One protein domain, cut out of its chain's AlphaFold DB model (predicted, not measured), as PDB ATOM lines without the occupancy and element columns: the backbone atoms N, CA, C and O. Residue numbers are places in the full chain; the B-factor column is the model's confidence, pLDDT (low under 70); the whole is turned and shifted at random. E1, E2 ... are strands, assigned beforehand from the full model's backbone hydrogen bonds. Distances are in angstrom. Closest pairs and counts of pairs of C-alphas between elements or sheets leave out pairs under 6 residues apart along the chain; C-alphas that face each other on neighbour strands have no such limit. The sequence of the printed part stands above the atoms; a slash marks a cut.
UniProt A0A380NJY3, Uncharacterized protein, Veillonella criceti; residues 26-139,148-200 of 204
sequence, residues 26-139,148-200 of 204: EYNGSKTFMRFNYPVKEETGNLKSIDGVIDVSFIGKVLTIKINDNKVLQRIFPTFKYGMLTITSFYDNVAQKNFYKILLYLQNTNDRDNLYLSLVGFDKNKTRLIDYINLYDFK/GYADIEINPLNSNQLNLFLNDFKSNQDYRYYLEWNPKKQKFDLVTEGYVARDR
ATOM      1  N   GLU A  26     140.971 151.288 152.291       78.56
ATOM      2  CA  GLU A  26     140.543 151.973 153.501       78.56
ATOM      3  C   GLU A  26     140.393 153.469 153.239       78.56
ATOM      4  O   GLU A  26     141.282 154.120 152.687       78.56
ATOM      5  N   TYR A  27     139.249 154.023 153.636       80.69
ATOM      6  CA  TYR A  27     139.014 155.461 153.623       80.69
ATOM      7  C   TYR A  27     139.724 156.113 154.811       80.69
ATOM      8  O   TYR A  27     139.440 155.792 155.962       80.69
ATOM      9  N   ASN A  28     140.594 157.080 154.524       81.38
ATOM     10  CA  ASN A  28     141.419 157.753 155.532       81.38
ATOM     11  C   ASN A  28     140.971 159.185 155.834       81.38
ATOM     12  O   ASN A  28     141.640 159.904 156.571       81.38
ATOM     13  N   GLY A  29     139.841 159.615 155.275       82.38
ATOM     14  CA  GLY A  29     139.280 160.937 155.519       82.38
ATOM     15  C   GLY A  29     139.173 161.795 154.268       82.38
ATOM     16  O   GLY A  29     139.716 161.501 153.199       82.38
ATOM     17  N   SER A  30     138.456 162.899 154.425       86.12
ATOM     18  CA  SER A  30     138.315 163.928 153.408       86.12
ATOM     19  C   SER A  30     138.309 165.308 154.043       86.12
ATOM     20  O   SER A  30     138.039 165.469 155.236       86.12
ATOM     21  N   LYS A  31     138.646 166.309 153.235       84.50
ATOM     22  CA  LYS A  31     138.596 167.710 153.622       84.50
ATOM     23  C   LYS A  31     138.133 168.558 152.454       84.50
ATOM     24  O   LYS A  31     138.655 168.425 151.348       84.50
ATOM     25  N   THR A  32     137.201 169.454 152.745       83.25
ATOM     26  CA  THR A  32     136.702 170.443 151.794       83.25
ATOM     27  C   THR A  32     137.150 171.832 152.217       83.25
ATOM     28  O   THR A  32     136.919 172.255 153.348       83.25
ATOM     29  N   PHE A  33     137.768 172.534 151.280       75.50
ATOM     30  CA  PHE A  33     138.087 173.953 151.333       75.50
ATOM     31  C   PHE A  33     136.948 174.673 150.623       75.50
ATOM     32  O   PHE A  33     136.830 174.628 149.391       75.50
ATOM     33  N   MET A  34     136.013 175.192 151.415       66.81
ATOM     34  CA  MET A  34     134.782 175.771 150.897       66.81
ATOM     35  C   MET A  34     134.982 177.245 150.555       66.81
ATOM     36  O   MET A  34     135.290 178.051 151.427       66.81
ATOM     37  N   ARG A  35     134.639 177.598 149.312       66.12
ATOM     38  CA  ARG A  35     134.298 178.959 148.878       66.12
ATOM     39  C   ARG A  35     135.427 179.981 149.050       66.12
ATOM     40  O   ARG A  35     135.248 181.014 149.694       66.12
ATOM     41  N   PHE A  36     136.549 179.739 148.377       75.25
ATOM     42  CA  PHE A  36     137.559 180.778 148.171       75.25
ATOM     43  C   PHE A  36     137.196 181.685 146.990       75.25
ATOM     44  O   PHE A  36     136.701 181.234 145.951       75.25
ATOM     45  N   ASN A  37     137.482 182.979 147.146       76.88
ATOM     46  CA  ASN A  37     137.299 183.996 146.110       76.88
ATOM     47  C   ASN A  37     138.631 184.288 145.430       76.88
ATOM     48  O   ASN A  37     139.676 184.333 146.083       76.88
ATOM     49  N   TYR A  38     138.590 184.569 144.134       74.75
ATOM     50  CA  TYR A  38     139.768 185.051 143.425       74.75
ATOM     51  C   TYR A  38     140.021 186.553 143.691       74.75
ATOM     52  O   TYR A  38     139.071 187.340 143.642       74.75
ATOM     53  N   PRO A  39     141.282 186.994 143.882       74.12
ATOM     54  CA  PRO A  39     142.481 186.182 144.087       74.12
ATOM     55  C   PRO A  39     142.516 185.579 145.498       74.12
ATOM     56  O   PRO A  39     142.276 186.278 146.485       74.12
ATOM     57  N   VAL A  40     142.870 184.295 145.595       74.44
ATOM     58  CA  VAL A  40     142.965 183.614 146.893       74.44
ATOM     59  C   VAL A  40     144.182 184.154 147.637       74.44
ATOM     60  O   VAL A  40     145.300 184.071 147.123       74.44
ATOM     61  N   LYS A  41     143.965 184.756 148.814       69.06
ATOM     62  CA  LYS A  41     145.047 185.365 149.601       69.06
ATOM     63  C   LYS A  41     145.952 184.303 150.213       69.06
ATOM     64  O   LYS A  41     147.154 184.406 150.032       69.06
ATOM     65  N   GLU A  42     145.367 183.294 150.846       66.19
ATOM     66  CA  GLU A  42     145.975 182.015 151.215       66.19
ATOM     67  C   GLU A  42     144.878 181.205 151.910       66.19
ATOM     68  O   GLU A  42     144.229 181.708 152.827       66.19
ATOM     69  N   GLU A  43     144.631 179.980 151.463       64.94
ATOM     70  CA  GLU A  43     143.811 179.037 152.215       64.94
ATOM     71  C   GLU A  43     144.615 177.758 152.372       64.94
ATOM     72  O   GLU A  43     144.936 177.097 151.382       64.94
ATOM     73  N   THR A  44     144.993 177.471 153.617       66.38
ATOM     74  CA  THR A  44     145.726 176.264 153.984       66.38
ATOM     75  C   THR A  44     144.831 175.304 154.725       66.38
ATOM     76  O   THR A  44     144.012 175.709 155.558       66.38
ATOM     77  N   GLY A  45     145.070 174.014 154.560       67.31
ATOM     78  CA  GLY A  45     144.598 173.112 155.585       67.31
ATOM     79  C   GLY A  45     145.028 171.683 155.424       67.31
ATOM     80  O   GLY A  45     145.291 171.180 154.340       67.31
ATOM     81  N   ASN A  46     145.016 171.040 156.586       71.81
ATOM     82  CA  ASN A  46     145.619 169.737 156.731       71.81
ATOM     83  C   ASN A  46     144.569 168.625 156.723       71.81
ATOM     84  O   ASN A  46     143.574 168.729 157.447       71.81
ATOM     85  N   LEU A  47     144.800 167.585 155.922       80.25
ATOM     86  CA  LEU A  47     144.149 166.274 156.024       80.25
ATOM     87  C   LEU A  47     145.186 165.291 156.586       80.25
ATOM     88  O   LEU A  47     146.339 165.304 156.163       80.25
ATOM     89  N   LYS A  48     144.802 164.468 157.565       78.75
ATOM     90  CA  LYS A  48     145.661 163.386 158.066       78.75
ATOM     91  C   LYS A  48     145.345 162.111 157.291       78.75
ATOM     92  O   LYS A  48     144.177 161.762 157.176       78.75
ATOM     93  N   SER A  49     146.371 161.438 156.792       77.62
ATOM     94  CA  SER A  49     146.306 160.119 156.161       77.62
ATOM     95  C   SER A  49     147.291 159.171 156.847       77.62
ATOM     96  O   SER A  49     148.078 159.585 157.700       77.62
ATOM     97  N   ILE A  50     147.254 157.885 156.491       77.06
ATOM     98  CA  ILE A  50     148.136 156.863 157.077       77.06
ATOM     99  C   ILE A  50     149.627 157.175 156.882       77.06
ATOM    100  O   ILE A  50     150.462 156.844 157.718       77.06
ATOM    101  N   ASP A  51     149.963 157.848 155.788       70.69
ATOM    102  CA  ASP A  51     151.322 158.177 155.391       70.69
ATOM    103  C   ASP A  51     151.759 159.592 155.787       70.69
ATOM    104  O   ASP A  51     152.917 159.956 155.562       70.69
ATOM    105  N   GLY A  52     150.881 160.367 156.432       79.69
ATOM    106  CA  GLY A  52     151.258 161.599 157.110       79.69
ATOM    107  C   GLY A  52     150.239 162.726 157.013       79.69
ATOM    108  O   GLY A  52     149.028 162.524 157.089       79.69
ATOM    109  N   VAL A  53     150.753 163.951 156.928       84.56
ATOM    110  CA  VAL A  53     149.935 165.165 156.869       84.56
ATOM    111  C   VAL A  53     149.970 165.726 155.457       84.56
ATOM    112  O   VAL A  53     151.041 165.997 154.910       84.56
ATOM    113  N   ILE A  54     148.788 165.909 154.883       84.06
ATOM    114  CA  ILE A  54     148.587 166.537 153.584       84.06
ATOM    115  C   ILE A  54     148.300 168.007 153.826       84.06
ATOM    116  O   ILE A  54     147.281 168.315 154.437       84.06
ATOM    117  N   ASP A  55     149.160 168.885 153.329       86.12
ATOM    118  CA  ASP A  55     148.941 170.329 153.311       86.12
ATOM    119  C   ASP A  55     148.515 170.754 151.905       86.12
ATOM    120  O   ASP A  55     149.019 170.268 150.889       86.12
ATOM    121  N   VAL A  56     147.554 171.656 151.848       83.69
ATOM    122  CA  VAL A  56     146.939 172.141 150.622       83.69
ATOM    123  C   VAL A  56     146.972 173.641 150.696       83.69
ATOM    124  O   VAL A  56     146.399 174.194 151.623       83.69
ATOM    125  N   SER A  57     147.583 174.290 149.714       84.44
ATOM    126  CA  SER A  57     147.567 175.739 149.603       84.44
ATOM    127  C   SER A  57     147.063 176.170 148.239       84.44
ATOM    128  O   SER A  57     147.485 175.661 147.197       84.44
ATOM    129  N   PHE A  58     146.155 177.141 148.239       81.06
ATOM    130  CA  PHE A  58     145.760 177.837 147.024       81.06
ATOM    131  C   PHE A  58     146.104 179.317 147.166       81.06
ATOM    132  O   PHE A  58     145.530 180.014 147.998       81.06
ATOM    133  N   ILE A  59     147.075 179.793 146.382       82.00
ATOM    134  CA  ILE A  59     147.563 181.177 146.456       82.00
ATOM    135  C   ILE A  59     147.498 181.800 145.063       82.00
ATOM    136  O   ILE A  59     148.105 181.304 144.106       82.00
ATOM    137  N   GLY A  60     146.748 182.895 144.932       80.31
ATOM    138  CA  GLY A  60     146.508 183.574 143.662       80.31
ATOM    139  C   GLY A  60     145.850 182.657 142.624       80.31
ATOM    140  O   GLY A  60     144.631 182.513 142.609       80.31
ATOM    141  N   LYS A  61     146.672 182.070 141.740       79.50
ATOM    142  CA  LYS A  61     146.276 181.142 140.657       79.50
ATOM    143  C   LYS A  61     146.840 179.730 140.824       79.50
ATOM    144  O   LYS A  61     146.590 178.880 139.973       79.50
ATOM    145  N   VAL A  62     147.643 179.483 141.858       85.25
ATOM    146  CA  VAL A  62     148.458 178.268 141.974       85.25
ATOM    147  C   VAL A  62     147.933 177.382 143.094       85.25
ATOM    148  O   VAL A  62     148.065 177.727 144.267       85.25
ATOM    149  N   LEU A  63     147.378 176.229 142.727       85.62
ATOM    150  CA  LEU A  63     147.061 175.154 143.662       85.62
ATOM    151  C   LEU A  63     148.324 174.330 143.900       85.62
ATOM    152  O   LEU A  63     148.914 173.819 142.944       85.62
ATOM    153  N   THR A  64     148.707 174.172 145.162       87.94
ATOM    154  CA  THR A  64     149.813 173.322 145.600       87.94
ATOM    155  C   THR A  64     149.318 172.334 146.646       87.94
ATOM    156  O   THR A  64     148.616 172.709 147.576       87.94
ATOM    157  N   ILE A  65     149.709 171.069 146.512       85.75
ATOM    158  CA  ILE A  65     149.472 170.041 147.529       85.75
ATOM    159  C   ILE A  65     150.820 169.464 147.930       85.75
ATOM    160  O   ILE A  65     151.667 169.188 147.070       85.75
ATOM    161  N   LYS A  66     151.016 169.288 149.233       87.25
ATOM    162  CA  LYS A  66     152.192 168.681 149.845       87.25
ATOM    163  C   LYS A  66     151.786 167.519 150.740       87.25
ATOM    164  O   LYS A  66     150.720 167.550 151.339       87.25
ATOM    165  N   ILE A  67     152.660 166.527 150.863       82.81
ATOM    166  CA  ILE A  67     152.531 165.435 151.835       82.81
ATOM    167  C   ILE A  67     153.833 165.382 152.624       82.81
ATOM    168  O   ILE A  67     154.900 165.201 152.032       82.81
ATOM    169  N   ASN A  68     153.756 165.570 153.943       83.81
ATOM    170  CA  ASN A  68     154.929 165.724 154.815       83.81
ATOM    171  C   ASN A  68     155.944 166.718 154.217       83.81
ATOM    172  O   ASN A  68     157.086 166.354 153.939       83.81
ATOM    173  N   ASP A  69     155.471 167.924 153.893       83.06
ATOM    174  CA  ASP A  69     156.224 169.032 153.281       83.06
ATOM    175  C   ASP A  69     156.769 168.812 151.858       83.06
ATOM    176  O   ASP A  69     157.197 169.767 151.201       83.06
ATOM    177  N   ASN A  70     156.678 167.598 151.312       82.69
ATOM    178  CA  ASN A  70     157.090 167.315 149.943       82.69
ATOM    179  C   ASN A  70     155.995 167.726 148.965       82.69
ATOM    180  O   ASN A  70     154.858 167.276 149.076       82.69
ATOM    181  N   LYS A  71     156.335 168.560 147.978       86.50
ATOM    182  CA  LYS A  71     155.394 168.999 146.941       86.50
ATOM    183  C   LYS A  71     155.005 167.835 146.037       86.50
ATOM    184  O   LYS A  71     155.852 167.289 145.336       86.50
ATOM    185  N   VAL A  72     153.713 167.528 146.006       78.75
ATOM    186  CA  VAL A  72     153.164 166.411 145.233       78.75
ATOM    187  C   VAL A  72     152.283 166.837 144.074       78.75
ATOM    188  O   VAL A  72     152.217 166.113 143.092       78.75
ATOM    189  N   LEU A  73     151.645 168.004 144.128       82.00
ATOM    190  CA  LEU A  73     150.907 168.562 142.997       82.00
ATOM    191  C   LEU A  73     151.132 170.067 142.939       82.00
ATOM    192  O   LEU A  73     151.138 170.737 143.969       82.00
ATOM    193  N   GLN A  74     151.288 170.590 141.725       85.56
ATOM    194  CA  GLN A  74     151.229 172.020 141.461       85.56
ATOM    195  C   GLN A  74     150.512 172.261 140.133       85.56
ATOM    196  O   GLN A  74     150.883 171.685 139.104       85.56
ATOM    197  N   ARG A  75     149.478 173.101 140.155       81.62
ATOM    198  CA  ARG A  75     148.686 173.460 138.973       81.62
ATOM    199  C   ARG A  75     148.337 174.940 138.992       81.62
ATOM    200  O   ARG A  75     148.210 175.540 140.055       81.62
ATOM    201  N   ILE A  76     148.201 175.511 137.800       81.31
ATOM    202  CA  ILE A  76     147.839 176.912 137.596       81.31
ATOM    203  C   ILE A  76     146.469 176.940 136.932       81.31
ATOM    204  O   ILE A  76     146.304 176.360 135.861       81.31
ATOM    205  N   PHE A  77     145.518 177.634 137.547       77.25
ATOM    206  CA  PHE A  77     144.188 177.833 136.980       77.25
ATOM    207  C   PHE A  77     144.026 179.295 136.545       77.25
ATOM    208  O   PHE A  77     144.309 180.205 137.336       77.25
ATOM    209  N   PRO A  78     143.624 179.563 135.289       68.44
ATOM    210  CA  PRO A  78     143.294 180.916 134.860       68.44
ATOM    211  C   PRO A  78     142.073 181.439 135.641       68.44
ATOM    212  O   PRO A  78     141.324 180.671 136.232       68.44
ATOM    213  N   THR A  79     141.935 182.763 135.705       75.31
ATOM    214  CA  THR A  79     140.987 183.522 136.548       75.31
ATOM    215  C   THR A  79     139.587 182.909 136.687       75.31
ATOM    216  O   THR A  79     138.950 182.623 135.679       75.31
ATOM    217  N   PHE A  80     139.081 182.842 137.922       81.00
ATOM    218  CA  PHE A  80     137.723 182.408 138.283       81.00
ATOM    219  C   PHE A  80     137.085 183.405 139.273       81.00
ATOM    220  O   PHE A  80     137.744 184.353 139.688       81.00
ATOM    221  N   LYS A  81     135.811 183.238 139.637       82.00
ATOM    222  CA  LYS A  81     135.075 184.063 140.614       82.00
ATOM    223  C   LYS A  81     135.045 183.399 141.993       82.00
ATOM    224  O   LYS A  81     135.474 184.004 142.975       82.00
ATOM    225  N   TYR A  82     134.609 182.139 142.035       83.06
ATOM    226  CA  TYR A  82     134.546 181.304 143.237       83.06
ATOM    227  C   TYR A  82     135.128 179.924 142.959       83.06
ATOM    228  O   TYR A  82     135.085 179.452 141.824       83.06
ATOM    229  N   GLY A  83     135.624 179.256 143.995       82.19
ATOM    230  CA  GLY A  83     135.988 177.854 143.883       82.19
ATOM    231  C   GLY A  83     135.771 177.060 145.161       82.19
ATOM    232  O   GLY A  83     135.568 177.606 146.248       82.19
ATOM    233  N   MET A  84     135.785 175.745 144.994       85.12
ATOM    234  CA  MET A  84     135.698 174.760 146.060       85.12
ATOM    235  C   MET A  84     136.636 173.606 145.729       85.12
ATOM    236  O   MET A  84     136.672 173.134 144.593       85.12
ATOM    237  N   LEU A  85     137.386 173.148 146.723       85.81
ATOM    238  CA  LEU A  85     138.332 172.049 146.581       85.81
ATOM    239  C   LEU A  85     138.027 170.983 147.625       85.81
ATOM    240  O   LEU A  85     138.008 171.278 148.815       85.81
ATOM    241  N   THR A  86     137.852 169.742 147.192       87.25
ATOM    242  CA  THR A  86     137.683 168.582 148.068       87.25
ATOM    243  C   THR A  86     138.821 167.609 147.823       87.25
ATOM    244  O   THR A  86     139.074 167.226 146.682       87.25
ATOM    245  N   ILE A  87     139.489 167.176 148.888       86.81
ATOM    246  CA  ILE A  87     140.478 166.098 148.829       86.81
ATOM    247  C   ILE A  87     139.984 164.924 149.659       86.81
ATOM    248  O   ILE A  87     139.544 165.104 150.791       86.81
ATOM    249  N   THR A  88     140.083 163.720 149.107       87.88
ATOM    250  CA  THR A  88     139.759 162.461 149.778       87.88
ATOM    251  C   THR A  88     140.954 161.524 149.730       87.88
ATOM    252  O   THR A  88     141.545 161.350 148.666       87.88
ATOM    253  N   SER A  89     141.297 160.912 150.864       87.56
ATOM    254  CA  SER A  89     142.403 159.961 150.981       87.56
ATOM    255  C   SER A  89     141.903 158.522 151.103       87.56
ATOM    256  O   SER A  89     140.970 158.236 151.856       87.56
ATOM    257  N   PHE A  90     142.576 157.621 150.391       84.75
ATOM    258  CA  PHE A  90     142.364 156.179 150.418       84.75
ATOM    259  C   PHE A  90     143.705 155.453 150.558       84.75
ATOM    260  O   PHE A  90     144.723 155.934 150.053       84.75
ATOM    261  N   TYR A  91     143.706 154.281 151.189       82.69
ATOM    262  CA  TYR A  91     144.868 153.396 151.259       82.69
ATOM    263  C   TYR A  91     144.524 151.994 150.774       82.69
ATOM    264  O   TYR A  91     143.568 151.398 151.247       82.69
ATOM    265  N   ASP A  92     145.307 151.469 149.836       77.56
ATOM    266  CA  ASP A  92     145.247 150.073 149.408       77.56
ATOM    267  C   ASP A  92     146.120 149.228 150.334       77.56
ATOM    268  O   ASP A  92     147.349 149.268 150.232       77.56
ATOM    269  N   ASN A  93     145.507 148.438 151.211       75.25
ATOM    270  CA  ASN A  93     146.249 147.571 152.127       75.25
ATOM    271  C   ASN A  93     147.016 146.447 151.428       75.25
ATOM    272  O   ASN A  93     148.028 145.974 151.948       75.25
ATOM    273  N   VAL A  94     146.534 145.990 150.272       73.75
ATOM    274  CA  VAL A  94     147.106 144.833 149.579       73.75
ATOM    275  C   VAL A  94     148.276 145.266 148.715       73.75
ATOM    276  O   VAL A  94     149.357 144.687 148.802       73.75
ATOM    277  N   ALA A  95     148.093 146.321 147.922       71.44
ATOM    278  CA  ALA A  95     149.175 146.871 147.112       71.44
ATOM    279  C   ALA A  95     150.099 147.822 147.892       71.44
ATOM    280  O   ALA A  95     151.142 148.208 147.358       71.44
ATOM    281  N   GLN A  96     149.728 148.198 149.122       78.69
ATOM    282  CA  GLN A  96     150.418 149.181 149.964       78.69
ATOM    283  C   GLN A  96     150.615 150.513 149.229       78.69
ATOM    284  O   GLN A  96     151.737 150.998 149.059       78.69
ATOM    285  N   LYS A  97     149.511 151.072 148.727       79.38
ATOM    286  CA  LYS A  97     149.500 152.312 147.939       79.38
ATOM    287  C   LYS A  97     148.598 153.354 148.580       79.38
ATOM    288  O   LYS A  97     147.495 153.035 149.008       79.38
ATOM    289  N   ASN A  98     149.034 154.607 148.567       81.62
ATOM    290  CA  ASN A  98     148.203 155.742 148.964       81.62
ATOM    291  C   ASN A  98     147.583 156.378 147.730       81.62
ATOM    292  O   ASN A  98     148.267 156.548 146.721       81.62
ATOM    293  N   PHE A  99     146.314 156.760 147.816       82.38
ATOM    294  CA  PHE A  99     145.615 157.474 146.758       82.38
ATOM    295  C   PHE A  99     144.892 158.696 147.308       82.38
ATOM    296  O   PHE A  99     144.283 158.661 148.377       82.38
ATOM    297  N   TYR A 100     144.920 159.772 146.529       84.94
ATOM    298  CA  TYR A 100     144.267 161.033 146.835       84.94
ATOM    299  C   TYR A 100     143.435 161.474 145.652       84.94
ATOM    300  O   TYR A 100     143.961 161.804 144.586       84.94
ATOM    301  N   LYS A 101     142.126 161.490 145.858       86.44
ATOM    302  CA  LYS A 101     141.169 162.076 144.931       86.44
ATOM    303  C   LYS A 101     141.048 163.558 145.245       86.44
ATOM    304  O   LYS A 101     140.829 163.921 146.395       86.44
ATOM    305  N   ILE A 102     141.189 164.399 144.234       85.12
ATOM    306  CA  ILE A 102     141.148 165.854 144.346       85.12
ATOM    307  C   ILE A 102     140.096 166.356 143.364       85.12
ATOM    308  O   ILE A 102     140.308 166.313 142.153       85.12
ATOM    309  N   LEU A 103     138.975 166.834 143.888       85.25
ATOM    310  CA  LEU A 103     137.906 167.445 143.113       85.25
ATOM    311  C   LEU A 103     138.001 168.963 143.268       85.25
ATOM    312  O   LEU A 103     137.900 169.475 144.380       85.25
ATOM    313  N   LEU A 104     138.199 169.676 142.165       82.81
ATOM    314  CA  LEU A 104     138.240 171.132 142.139       82.81
ATOM    315  C   LEU A 104     137.108 171.655 141.262       82.81
ATOM    316  O   LEU A 104     137.071 171.396 140.062       82.81
ATOM    317  N   TYR A 105     136.234 172.440 141.866       81.94
ATOM    318  CA  TYR A 105     135.199 173.199 141.188       81.94
ATOM    319  C   TYR A 105     135.614 174.670 141.127       81.94
ATOM    320  O   TYR A 105     135.973 175.253 142.151       81.94
ATOM    321  N   LEU A 106     135.562 175.265 139.937       80.12
ATOM    322  CA  LEU A 106     135.804 176.687 139.702       80.12
ATOM    323  C   LEU A 106     134.624 177.282 138.931       80.12
ATOM    324  O   LEU A 106     134.379 176.896 137.792       80.12
ATOM    325  N   GLN A 107     133.951 178.270 139.512       79.62
ATOM    326  CA  GLN A 107     132.987 179.103 138.796       79.62
ATOM    327  C   GLN A 107     133.733 180.270 138.155       79.62
ATOM    328  O   GLN A 107     134.311 181.097 138.865       79.62
ATOM    329  N   ASN A 108     133.742 180.358 136.828       73.62
ATOM    330  CA  ASN A 108     134.431 181.427 136.108       73.62
ATOM    331  C   ASN A 108     133.687 182.767 136.179       73.62
ATOM    332  O   ASN A 108     132.546 182.872 136.619       73.62
ATOM    333  N   THR A 109     134.349 183.825 135.712       70.44
ATOM    334  CA  THR A 109     133.783 185.182 135.648       70.44
ATOM    335  C   THR A 109     132.676 185.351 134.605       70.44
ATOM    336  O   THR A 109     131.968 186.349 134.645       70.44
ATOM    337  N   ASN A 110     132.535 184.401 133.681       70.12
ATOM    338  CA  ASN A 110     131.489 184.347 132.656       70.12
ATOM    339  C   ASN A 110     130.374 183.344 133.005       70.12
ATOM    340  O   ASN A 110     129.730 182.825 132.096       70.12
ATOM    341  N   ASP A 111     130.223 183.020 134.294       64.62
ATOM    342  CA  ASP A 111     129.251 182.066 134.842       64.62
ATOM    343  C   ASP A 111     129.347 180.639 134.263       64.62
ATOM    344  O   ASP A 111     128.421 179.846 134.398       64.62
ATOM    345  N   ARG A 112     130.485 180.279 133.647       65.12
ATOM    346  CA  ARG A 112     130.790 178.885 133.301       65.12
ATOM    347  C   ARG A 112     131.463 178.170 134.455       65.12
ATOM    348  O   ARG A 112     132.502 178.621 134.940       65.12
ATOM    349  N   ASP A 113     130.953 176.996 134.769       69.12
ATOM    350  CA  ASP A 113     131.505 176.132 135.796       69.12
ATOM    351  C   ASP A 113     132.494 175.132 135.199       69.12
ATOM    352  O   ASP A 113     132.205 174.451 134.216       69.12
ATOM    353  N   ASN A 114     133.676 175.042 135.803       73.56
ATOM    354  CA  ASN A 114     134.696 174.071 135.445       73.56
ATOM    355  C   ASN A 114     134.897 173.090 136.596       73.56
ATOM    356  O   ASN A 114     135.190 173.491 137.725       73.56
ATOM    357  N   LEU A 115     134.808 171.800 136.283       75.75
ATOM    358  CA  LEU A 115     135.082 170.717 137.216       75.75
ATOM    359  C   LEU A 115     136.357 169.988 136.791       75.75
ATOM    360  O   LEU A 115     136.469 169.494 135.672       75.75
ATOM    361  N   TYR A 116     137.327 169.922 137.695       78.56
ATOM    362  CA  TYR A 116     138.595 169.230 137.503       78.56
ATOM    363  C   TYR A 116     138.687 168.080 138.502       78.56
ATOM    364  O   TYR A 116     138.449 168.270 139.696       78.56
ATOM    365  N   LEU A 117     139.098 166.904 138.031       79.12
ATOM    366  CA  LEU A 117     139.297 165.732 138.872       79.12
ATOM    367  C   LEU A 117     140.739 165.238 138.752       79.12
ATOM    368  O   LEU A 117     141.200 164.838 137.693       79.12
ATOM    369  N   SER A 118     141.496 165.277 139.839       80.69
ATOM    370  CA  SER A 118     142.831 164.677 139.876       80.69
ATOM    371  C   SER A 118     142.799 163.447 140.755       80.69
ATOM    372  O   SER A 118     142.204 163.460 141.828       80.69
ATOM    373  N   LEU A 119     143.490 162.403 140.324       80.75
ATOM    374  CA  LEU A 119     143.865 161.307 141.194       80.75
ATOM    375  C   LEU A 119     145.383 161.330 141.301       80.75
ATOM    376  O   LEU A 119     146.071 161.423 140.286       80.75
ATOM    377  N   VAL A 120     145.902 161.288 142.520       81.75
ATOM    378  CA  VAL A 120     147.337 161.206 142.788       81.75
ATOM    379  C   VAL A 120     147.576 159.962 143.621       81.75
ATOM    380  O   VAL A 120     146.922 159.779 144.640       81.75
ATOM    381  N   GLY A 121     148.477 159.093 143.174       80.31
ATOM    382  CA  GLY A 121     148.804 157.848 143.865       80.31
ATOM    383  C   GLY A 121     150.284 157.762 144.214       80.31
ATOM    384  O   GLY A 121     151.105 158.346 143.507       80.31
ATOM    385  N   PHE A 122     150.622 157.002 145.253       80.25
ATOM    386  CA  PHE A 122     151.995 156.679 145.642       80.25
ATOM    387  C   PHE A 122     152.130 155.197 145.951       80.25
ATOM    388  O   PHE A 122     151.243 154.612 146.573       80.25
ATOM    389  N   ASP A 123     153.246 154.598 145.544       77.62
ATOM    390  CA  ASP A 123     153.631 153.278 146.040       77.62
ATOM    391  C   ASP A 123     154.274 153.355 147.436       77.62
ATOM    392  O   ASP A 123     154.572 154.433 147.958       77.62
ATOM    393  N   LYS A 124     154.544 152.190 148.031       79.25
ATOM    394  CA  LYS A 124     155.258 152.063 149.311       79.25
ATOM    395  C   LYS A 124     156.631 152.755 149.353       79.25
ATOM    396  O   LYS A 124     157.124 153.060 150.434       79.25
ATOM    397  N   ASN A 125     157.254 152.998 148.197       81.06
ATOM    398  CA  ASN A 125     158.545 153.674 148.072       81.06
ATOM    399  C   ASN A 125     158.388 155.188 147.850       81.06
ATOM    400  O   ASN A 125     159.383 155.876 147.625       81.06
ATOM    401  N   LYS A 126     157.158 155.716 147.929       76.25
ATOM    402  CA  LYS A 126     156.800 157.116 147.655       76.25
ATOM    403  C   LYS A 126     157.029 157.530 146.197       76.25
ATOM    404  O   LYS A 126     157.083 158.723 145.897       76.25
ATOM    405  N   THR A 127     157.116 156.570 145.278       79.06
ATOM    406  CA  THR A 127     157.111 156.854 143.842       79.06
ATOM    407  C   THR A 127     155.722 157.319 143.455       79.06
ATOM    408  O   THR A 127     154.729 156.648 143.743       79.06
ATOM    409  N   ARG A 128     155.643 158.471 142.791       76.06
ATOM    410  CA  ARG A 128     154.379 159.011 142.297       76.06
ATOM    411  C   ARG A 128     153.854 158.149 141.150       76.06
ATOM    412  O   ARG A 128     154.588 157.854 140.215       76.06
ATOM    413  N   LEU A 129     152.582 157.773 141.229       70.88
ATOM    414  CA  LEU A 129     151.921 156.882 140.275       70.88
ATOM    415  C   LEU A 129     150.865 157.587 139.421       70.88
ATOM    416  O   LEU A 129     150.476 157.043 138.396       70.88
ATOM    417  N   ILE A 130     150.333 158.740 139.844       66.88
ATOM    418  CA  ILE A 130     149.209 159.380 139.138       66.88
ATOM    419  C   ILE A 130     149.268 160.904 139.291       66.88
ATOM    420  O   ILE A 130     149.687 161.419 140.333       66.88
ATOM    421  N   ASP A 131     148.849 161.618 138.244       62.97
ATOM    422  CA  ASP A 131     148.940 163.076 138.155       62.97
ATOM    423  C   ASP A 131     147.598 163.806 137.997       62.97
ATOM    424  O   ASP A 131     147.405 164.818 138.668       62.97
ATOM    425  N   TYR A 132     146.703 163.381 137.094       62.34
ATOM    426  CA  TYR A 132     145.464 164.113 136.777       62.34
ATOM    427  C   TYR A 132     144.540 163.313 135.835       62.34
ATOM    428  O   TYR A 132     145.049 162.649 134.933       62.34
ATOM    429  N   ILE A 133     143.212 163.402 136.004       65.69
ATOM    430  CA  ILE A 133     142.210 162.873 135.060       65.69
ATOM    431  C   ILE A 133     141.430 164.064 134.494       65.69
ATOM    432  O   ILE A 133     140.527 164.617 135.120       65.69
ATOM    433  N   ASN A 134     141.804 164.500 133.295       61.84
ATOM    434  CA  ASN A 134     141.140 165.633 132.674       61.84
ATOM    435  C   ASN A 134     139.732 165.254 132.219       61.84
ATOM    436  O   ASN A 134     139.578 164.497 131.266       61.84
ATOM    437  N   LEU A 135     138.704 165.807 132.865       62.03
ATOM    438  CA  LEU A 135     137.315 165.529 132.497       62.03
ATOM    439  C   LEU A 135     136.981 166.013 131.076       62.03
ATOM    440  O   LEU A 135     136.121 165.417 130.440       62.03
ATOM    441  N   TYR A 136     137.703 167.011 130.546       56.03
ATOM    442  CA  TYR A 136     137.550 167.468 129.156       56.03
ATOM    443  C   TYR A 136     138.040 166.452 128.108       56.03
ATOM    444  O   TYR A 136     137.673 166.574 126.941       56.03
ATOM    445  N   ASP A 137     138.857 165.464 128.493       51.22
ATOM    446  CA  ASP A 137     139.311 164.398 127.583       51.22
ATOM    447  C   ASP A 137     138.219 163.328 127.378       51.22
ATOM    448  O   ASP A 137     138.293 162.515 126.453       51.22
ATOM    449  N   PHE A 138     137.186 163.328 128.226       54.88
ATOM    450  CA  PHE A 138     135.994 162.503 128.076       54.88
ATOM    451  C   PHE A 138     134.966 163.336 127.314       54.88
ATOM    452  O   PHE A 138     134.732 164.492 127.654       54.88
ATOM    453  N   LYS A 139     134.422 162.769 126.229       45.38
ATOM    454  CA  LYS A 139     133.512 163.422 125.273       45.38
ATOM    455  C   LYS A 139     132.540 164.356 126.008       45.38
ATOM    456  O   LYS A 139     131.712 163.843 126.749       45.38
ATOM    457  N   GLY A 148     127.873 169.740 136.360       62.59
ATOM    458  CA  GLY A 148     127.669 168.306 136.568       62.59
ATOM    459  C   GLY A 148     128.309 167.795 137.863       62.59
ATOM    460  O   GLY A 148     129.060 168.501 138.540       62.59
ATOM    461  N   TYR A 149     128.052 166.534 138.201       71.00
ATOM    462  CA  TYR A 149     128.797 165.830 139.250       71.00
ATOM    463  C   TYR A 149     129.825 164.898 138.609       71.00
ATOM    464  O   TYR A 149     129.524 164.213 137.636       71.00
ATOM    465  N   ALA A 150     131.040 164.871 139.151       75.31
ATOM    466  CA  ALA A 150     132.060 163.913 138.760       75.31
ATOM    467  C   ALA A 150     132.663 163.273 139.997       75.31
ATOM    468  O   ALA A 150     133.004 163.970 140.957       75.31
ATOM    469  N   ASP A 151     132.840 161.961 139.949       76.44
ATOM    470  CA  ASP A 151     133.524 161.243 141.006       76.44
ATOM    471  C   ASP A 151     134.320 160.061 140.472       76.44
ATOM    472  O   ASP A 151     134.050 159.536 139.397       76.44
ATOM    473  N   ILE A 152     135.316 159.637 141.238       78.19
ATOM    474  CA  ILE A 152     136.019 158.386 141.025       78.19
ATOM    475  C   ILE A 152     135.866 157.530 142.267       78.19
ATOM    476  O   ILE A 152     136.181 157.950 143.386       78.19
ATOM    477  N   GLU A 153     135.466 156.292 142.029       76.50
ATOM    478  CA  GLU A 153     135.573 155.215 142.993       76.50
ATOM    479  C   GLU A 153     136.562 154.186 142.475       76.50
ATOM    480  O   GLU A 153     136.764 154.020 141.272       76.50
ATOM    481  N   ILE A 154     137.187 153.472 143.395       72.06
ATOM    482  CA  ILE A 154     138.073 152.387 143.018       72.06
ATOM    483  C   ILE A 154     137.223 151.148 142.783       72.06
ATOM    484  O   ILE A 154     136.296 150.895 143.551       72.06
ATOM    485  N   ASN A 155     137.495 150.390 141.720       72.56
ATOM    486  CA  ASN A 155     136.721 149.191 141.443       72.56
ATOM    487  C   ASN A 155     137.090 148.104 142.474       72.56
ATOM    488  O   ASN A 155     138.208 147.585 142.435       72.56
ATOM    489  N   PRO A 156     136.173 147.712 143.381       61.78
ATOM    490  CA  PRO A 156     136.489 146.726 144.415       61.78
ATOM    491  C   PRO A 156     136.740 145.331 143.827       61.78
ATOM    492  O   PRO A 156     137.390 144.503 144.456       61.78
ATOM    493  N   LEU A 157     136.245 145.076 142.611       67.25
ATOM    494  CA  LEU A 157     136.363 143.801 141.905       67.25
ATOM    495  C   LEU A 157     137.578 143.741 140.973       67.25
ATOM    496  O   LEU A 157     137.834 142.690 140.392       67.25
ATOM    497  N   ASN A 158     138.301 144.850 140.783       69.06
ATOM    498  CA  ASN A 158     139.508 144.895 139.964       69.06
ATOM    499  C   ASN A 158     140.424 146.035 140.425       69.06
ATOM    500  O   ASN A 158     140.189 147.198 140.112       69.06
ATOM    501  N   SER A 159     141.516 145.684 141.109       63.91
ATOM    502  CA  SER A 159     142.512 146.638 141.623       63.91
ATOM    503  C   SER A 159     143.230 147.444 140.537       63.91
ATOM    504  O   SER A 159     143.838 148.472 140.835       63.91
ATOM    505  N   ASN A 160     143.166 147.003 139.279       67.00
ATOM    506  CA  ASN A 160     143.705 147.743 138.145       67.00
ATOM    507  C   ASN A 160     142.680 148.698 137.532       67.00
ATOM    508  O   ASN A 160     143.029 149.392 136.582       67.00
ATOM    509  N   GLN A 161     141.443 148.751 138.033       74.25
ATOM    510  CA  GLN A 161     140.393 149.596 137.480       74.25
ATOM    511  C   GLN A 161     139.862 150.634 138.470       74.25
ATOM    512  O   GLN A 161     139.759 150.411 139.675       74.25
ATOM    513  N   LEU A 162     139.466 151.780 137.926       78.38
ATOM    514  CA  LEU A 162     138.678 152.795 138.607       78.38
ATOM    515  C   LEU A 162     137.352 152.970 137.877       78.38
ATOM    516  O   LEU A 162     137.278 152.841 136.657       78.38
ATOM    517  N   ASN A 163     136.323 153.323 138.630       79.38
ATOM    518  CA  ASN A 163     135.031 153.731 138.116       79.38
ATOM    519  C   ASN A 163     134.991 155.260 138.131       79.38
ATOM    520  O   ASN A 163     134.996 155.856 139.204       79.38
ATOM    521  N   LEU A 164     134.955 155.894 136.963       80.31
ATOM    522  CA  LEU A 164     134.663 157.320 136.819       80.31
ATOM    523  C   LEU A 164     133.158 157.487 136.593       80.31
ATOM    524  O   LEU A 164     132.600 156.919 135.655       80.31
ATOM    525  N   PHE A 165     132.521 158.277 137.444       79.00
ATOM    526  CA  PHE A 165     131.113 158.641 137.377       79.00
ATOM    527  C   PHE A 165     131.016 160.081 136.915       79.00
ATOM    528  O   PHE A 165     131.663 160.943 137.504       79.00
ATOM    529  N   LEU A 166     130.203 160.342 135.900       76.06
ATOM    530  CA  LEU A 166     129.833 161.687 135.475       76.06
ATOM    531  C   LEU A 166     128.307 161.759 135.456       76.06
ATOM    532  O   LEU A 166     127.667 160.882 134.889       76.06
ATOM    533  N   ASN A 167     127.722 162.781 136.060       70.81
ATOM    534  CA  ASN A 167     126.286 163.029 136.015       70.81
ATOM    535  C   ASN A 167     126.025 164.375 135.357       70.81
ATOM    536  O   ASN A 167     126.523 165.401 135.828       70.81
ATOM    537  N   ASP A 168     125.216 164.347 134.304       68.69
ATOM    538  CA  ASP A 168     124.678 165.541 133.672       68.69
ATOM    539  C   ASP A 168     123.263 165.799 134.209       68.69
ATOM    540  O   ASP A 168     122.317 165.060 133.921       68.69
ATOM    541  N   PHE A 169     123.117 166.862 135.002       65.56
ATOM    542  CA  PHE A 169     121.834 167.244 135.591       65.56
ATOM    543  C   PHE A 169     120.795 167.673 134.549       65.56
ATOM    544  O   PHE A 169     119.600 167.544 134.810       65.56
ATOM    545  N   LYS A 170     121.213 168.151 133.369       64.12
ATOM    546  CA  LYS A 170     120.297 168.641 132.329       64.12
ATOM    547  C   LYS A 170     119.671 167.501 131.538       64.12
ATOM    548  O   LYS A 170     118.470 167.524 131.274       64.12
ATOM    549  N   SER A 171     120.478 166.517 131.146       65.31
ATOM    550  CA  SER A 171     119.977 165.305 130.487       65.31
ATOM    551  C   SER A 171     119.444 164.269 131.481       65.31
ATOM    552  O   SER A 171     118.770 163.332 131.061       65.31
ATOM    553  N   ASN A 172     119.692 164.450 132.785       68.25
ATOM    554  CA  ASN A 172     119.355 163.496 133.843       68.25
ATOM    555  C   ASN A 172     119.993 162.111 133.604       68.25
ATOM    556  O   ASN A 172     119.403 161.071 133.916       68.25
ATOM    557  N   GLN A 173     121.205 162.108 133.036       68.31
ATOM    558  CA  GLN A 173     121.955 160.900 132.697       68.31
ATOM    559  C   GLN A 173     123.154 160.706 133.621       68.31
ATOM    560  O   GLN A 173     123.912 161.637 133.903       68.31
ATOM    561  N   ASP A 174     123.335 159.459 134.053       71.94
ATOM    562  CA  ASP A 174     124.523 158.994 134.759       71.94
ATOM    563  C   ASP A 174     125.408 158.206 133.787       71.94
ATOM    564  O   ASP A 174     125.015 157.161 133.258       71.94
ATOM    565  N   TYR A 175     126.623 158.700 133.581       73.00
ATOM    566  CA  TYR A 175     127.672 158.050 132.813       73.00
ATOM    567  C   TYR A 175     128.656 157.367 133.753       73.00
ATOM    568  O   TYR A 175     129.166 157.967 134.700       73.00
ATOM    569  N   ARG A 176     128.973 156.111 133.456       76.38
ATOM    570  CA  ARG A 176     130.032 155.364 134.125       76.38
ATOM    571  C   ARG A 176     131.073 154.943 133.104       76.38
ATOM    572  O   ARG A 176     130.723 154.381 132.070       76.38
ATOM    573  N   TYR A 177     132.331 155.203 133.424       76.94
ATOM    574  CA  TYR A 177     133.487 154.795 132.643       76.94
ATOM    575  C   TYR A 177     134.391 153.927 133.511       76.94
ATOM    576  O   TYR A 177     134.702 154.294 134.645       76.94
ATOM    577  N   TYR A 178     134.856 152.804 132.968       78.12
ATOM    578  CA  TYR A 178     135.972 152.078 133.563       78.12
ATOM    579  C   TYR A 178     137.287 152.651 133.053       78.12
ATOM    580  O   TYR A 178     137.497 152.839 131.856       78.12
ATOM    581  N   LEU A 179     138.176 152.938 133.987       78.56
ATOM    582  CA  LEU A 179     139.529 153.387 133.737       78.56
ATOM    583  C   LEU A 179     140.465 152.259 134.139       78.56
ATOM    584  O   LEU A 179     140.383 151.809 135.272       78.56
ATOM    585  N   GLU A 180     141.357 151.811 133.264       78.56
ATOM    586  CA  GLU A 180     142.297 150.728 133.562       78.56
ATOM    587  C   GLU A 180     143.734 151.240 133.653       78.56
ATOM    588  O   GLU A 180     144.186 152.071 132.863       78.56
ATOM    589  N   TRP A 181     144.460 150.754 134.656       75.06
ATOM    590  CA  TRP A 181     145.843 151.109 134.907       75.06
ATOM    591  C   TRP A 181     146.742 150.601 133.783       75.06
ATOM    592  O   TRP A 181     146.884 149.397 133.565       75.06
ATOM    593  N   ASN A 182     147.429 151.526 133.116       75.25
ATOM    594  CA  ASN A 182     148.466 151.212 132.153       75.25
ATOM    595  C   ASN A 182     149.848 151.307 132.823       75.25
ATOM    596  O   ASN A 182     150.392 152.411 132.950       75.25
ATOM    597  N   PRO A 183     150.479 150.177 133.199       68.25
ATOM    598  CA  PRO A 183     151.749 150.192 133.923       68.25
ATOM    599  C   PRO A 183     152.903 150.782 133.108       68.25
ATOM    600  O   PRO A 183     153.848 151.308 133.689       68.25
ATOM    601  N   LYS A 184     152.834 150.733 131.770       74.38
ATOM    602  CA  LYS A 184     153.881 151.279 130.895       74.38
ATOM    603  C   LYS A 184     153.829 152.803 130.824       74.38
ATOM    604  O   LYS A 184     154.870 153.443 130.768       74.38
ATOM    605  N   LYS A 185     152.621 153.373 130.798       69.62
ATOM    606  CA  LYS A 185     152.405 154.828 130.724       69.62
ATOM    607  C   LYS A 185     152.285 155.489 132.098       69.62
ATOM    608  O   LYS A 185     152.252 156.712 132.158       69.62
ATOM    609  N   GLN A 186     152.168 154.687 133.158       67.38
ATOM    610  CA  GLN A 186     151.887 155.132 134.522       67.38
ATOM    611  C   GLN A 186     150.672 156.070 134.599       67.38
ATOM    612  O   GLN A 186     150.707 157.131 135.215       67.38
ATOM    613  N   LYS A 187     149.592 155.693 133.910       69.25
ATOM    614  CA  LYS A 187     148.325 156.427 133.920       69.25
ATOM    615  C   LYS A 187     147.153 155.480 133.719       69.25
ATOM    616  O   LYS A 187     147.340 154.346 133.284       69.25
ATOM    617  N   PHE A 188     145.954 155.977 133.981       73.25
ATOM    618  CA  PHE A 188     144.723 155.279 133.650       73.25
ATOM    619  C   PHE A 188     144.292 155.584 132.209       73.25
ATOM    620  O   PHE A 188     144.193 156.751 131.829       73.25
ATOM    621  N   ASP A 189     144.064 154.541 131.415       75.50
ATOM    622  CA  ASP A 189     143.473 154.633 130.079       75.50
ATOM    623  C   ASP A 189     141.963 154.314 130.171       75.50
ATOM    624  O   ASP A 189     141.534 153.513 131.002       75.50
ATOM    625  N   LEU A 190     141.143 154.948 129.327       74.00
ATOM    626  CA  LEU A 190     139.712 154.649 129.252       74.00
ATOM    627  C   LEU A 190     139.486 153.259 128.636       74.00
ATOM    628  O   LEU A 190     139.967 152.988 127.535       74.00
ATOM    629  N   VAL A 191     138.688 152.421 129.296       74.81
ATOM    630  CA  VAL A 191     138.220 151.142 128.750       74.81
ATOM    631  C   VAL A 191     136.949 151.395 127.942       74.81
ATOM    632  O   VAL A 191     135.897 151.709 128.498       74.81
ATOM    633  N   THR A 192     137.033 151.264 126.618       64.00
ATOM    634  CA  THR A 192     135.934 151.591 125.690       64.00
ATOM    635  C   THR A 192     134.676 150.744 125.921       64.00
ATOM    636  O   THR A 192     133.566 151.244 125.772       64.00
ATOM    637  N   GLU A 193     134.835 149.489 126.344       59.19
ATOM    638  CA  GLU A 193     133.736 148.562 126.662       59.19
ATOM    639  C   GLU A 193     133.102 148.822 128.041       59.19
ATOM    640  O   GLU A 193     132.060 148.262 128.370       59.19
ATOM    641  N   GLY A 194     133.714 149.688 128.856       54.16
ATOM    642  CA  GLY A 194     133.273 150.012 130.210       54.16
ATOM    643  C   GLY A 194     132.289 151.168 130.323       54.16
ATOM    644  O   GLY A 194     132.072 151.673 131.422       54.16
ATOM    645  N   TYR A 195     131.753 151.625 129.193       59.16
ATOM    646  CA  TYR A 195     130.815 152.734 129.133       59.16
ATOM    647  C   TYR A 195     129.387 152.268 129.414       59.16
ATOM    648  O   TYR A 195     128.862 151.385 128.734       59.16
ATOM    649  N   VAL A 196     128.730 152.909 130.379       63.00
ATOM    650  CA  VAL A 196     127.300 152.721 130.635       63.00
ATOM    651  C   VAL A 196     126.648 154.085 130.839       63.00
ATOM    652  O   VAL A 196     127.054 154.823 131.734       63.00
ATOM    653  N   ALA A 197     125.625 154.394 130.043       63.62
ATOM    654  CA  ALA A 197     124.710 155.513 130.270       63.62
ATOM    655  C   ALA A 197     123.371 154.979 130.785       63.62
ATOM    656  O   ALA A 197     122.850 153.994 130.251       63.62
ATOM    657  N   ARG A 198     122.830 155.592 131.839       61.94
ATOM    658  CA  ARG A 198     121.503 155.265 132.380       61.94
ATOM    659  C   ARG A 198     120.739 156.540 132.693       61.94
ATOM    660  O   ARG A 198     121.315 157.474 133.247       61.94
ATOM    661  N   ASP A 199     119.447 156.539 132.395       62.97
ATOM    662  CA  ASP A 199     118.539 157.579 132.867       62.97
ATOM    663  C   ASP A 199     118.325 157.416 134.379       62.97
ATOM    664  O   ASP A 199     118.165 156.296 134.883       62.97
ATOM    665  N   ARG A 200     118.301 158.524 135.125       58.59
ATOM    666  CA  ARG A 200     117.946 158.497 136.550       58.59
ATOM    667  C   ARG A 200     116.458 158.208 136.716       58.59
ATOM    668  O   ARG A 200     115.619 159.083 136.505       58.59
TER     669      ARG A 200
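This is residues 26 to 139 and 148 to 200 of the 204 residues of an uncharacterized protein of Veillonella criceti (UniProt A0A380NJY3). Three twisted four-stranded sheets form a stack: E1 E6 E7 E8 is in the middle, E2 E3 E4 E5 covers one of its faces with nearly aligned strands, and E9 E10 E11 E12 lies partly over the other face with crossed strands. The printed part has 167 residues with twelve named strands, E1 to E12 in order along the chain, and no named helix; its class is all strand. Each sheet is antiparallel, in the order just named. The whole is compact, with a radius of gyration of the C-alphas of 16.2 A and spans of 43 by 43 by 26 A.

E1, residues 26 to 37, is an edge strand of the sheet whose other strands are E6, residues 82 to 92, E7, residues 97 to 107, and E8, residues 113 to 122. Within hydrogen-bond range are N 28 and O 89 of E1 and E6 at 2.9 A, N 88 and O 101 of E6 and E7 at 2.8 A, and N 104 and O 116 of E7 and E8 at 2.9 A. The next sheet is a meander, each strand the antiparallel neighbour of the one before: E2, residues 40 to 49, E3, residues 52 to 60, E4, residues 62 to 67, and E5, residues 70 to 76. Its pairs include N 47 and O 54 at 3.0 A, N 57 and O 64 at 2.9 A, and N 65 and O 73 at 2.9 A. These two sheets are face to face, their strands at 17 degrees; the closest C-alphas of E1 and E2 are those of Asn 28 and Ser 49, 5.5 A apart. E9, residues 149 to 154, E10, residues 161 to 168, E11, residues 173 to 182, and E12, residues 187 to 199, form another meander, with N 151 and O 165 at 2.9 A, N 164 and O 177 at 2.8 A, and N 176 and O 196 at 2.9 A. Its strands stand at 41 degrees to those of E1 E6 E7 E8; the closest C-alphas of E7 and E9 are those of Lys 101 and Ile 152, 7.4 A apart. E12 bends by 68 degrees at residue 193.

E1 begins at C-alpha 26 (140.543, 151.973, 153.501) and is 33.0 A long; E6, E7 and E8 measure 33.6 A, 32.8 A and 29.9 A. E12 ends at C-alpha 199 (118.539, 157.579, 132.867).

The C-alphas farthest apart, those of Val 94 and Asn 110, are 45.7 A apart. Residues 140 to 147 are not printed, with 13.6 A between C-alphas 139 and 148. No link printed whole is long. Mean pLDDT of the printed part is 75.1; 46 residues are under 70, among them 130 to 139 and 192 to 200.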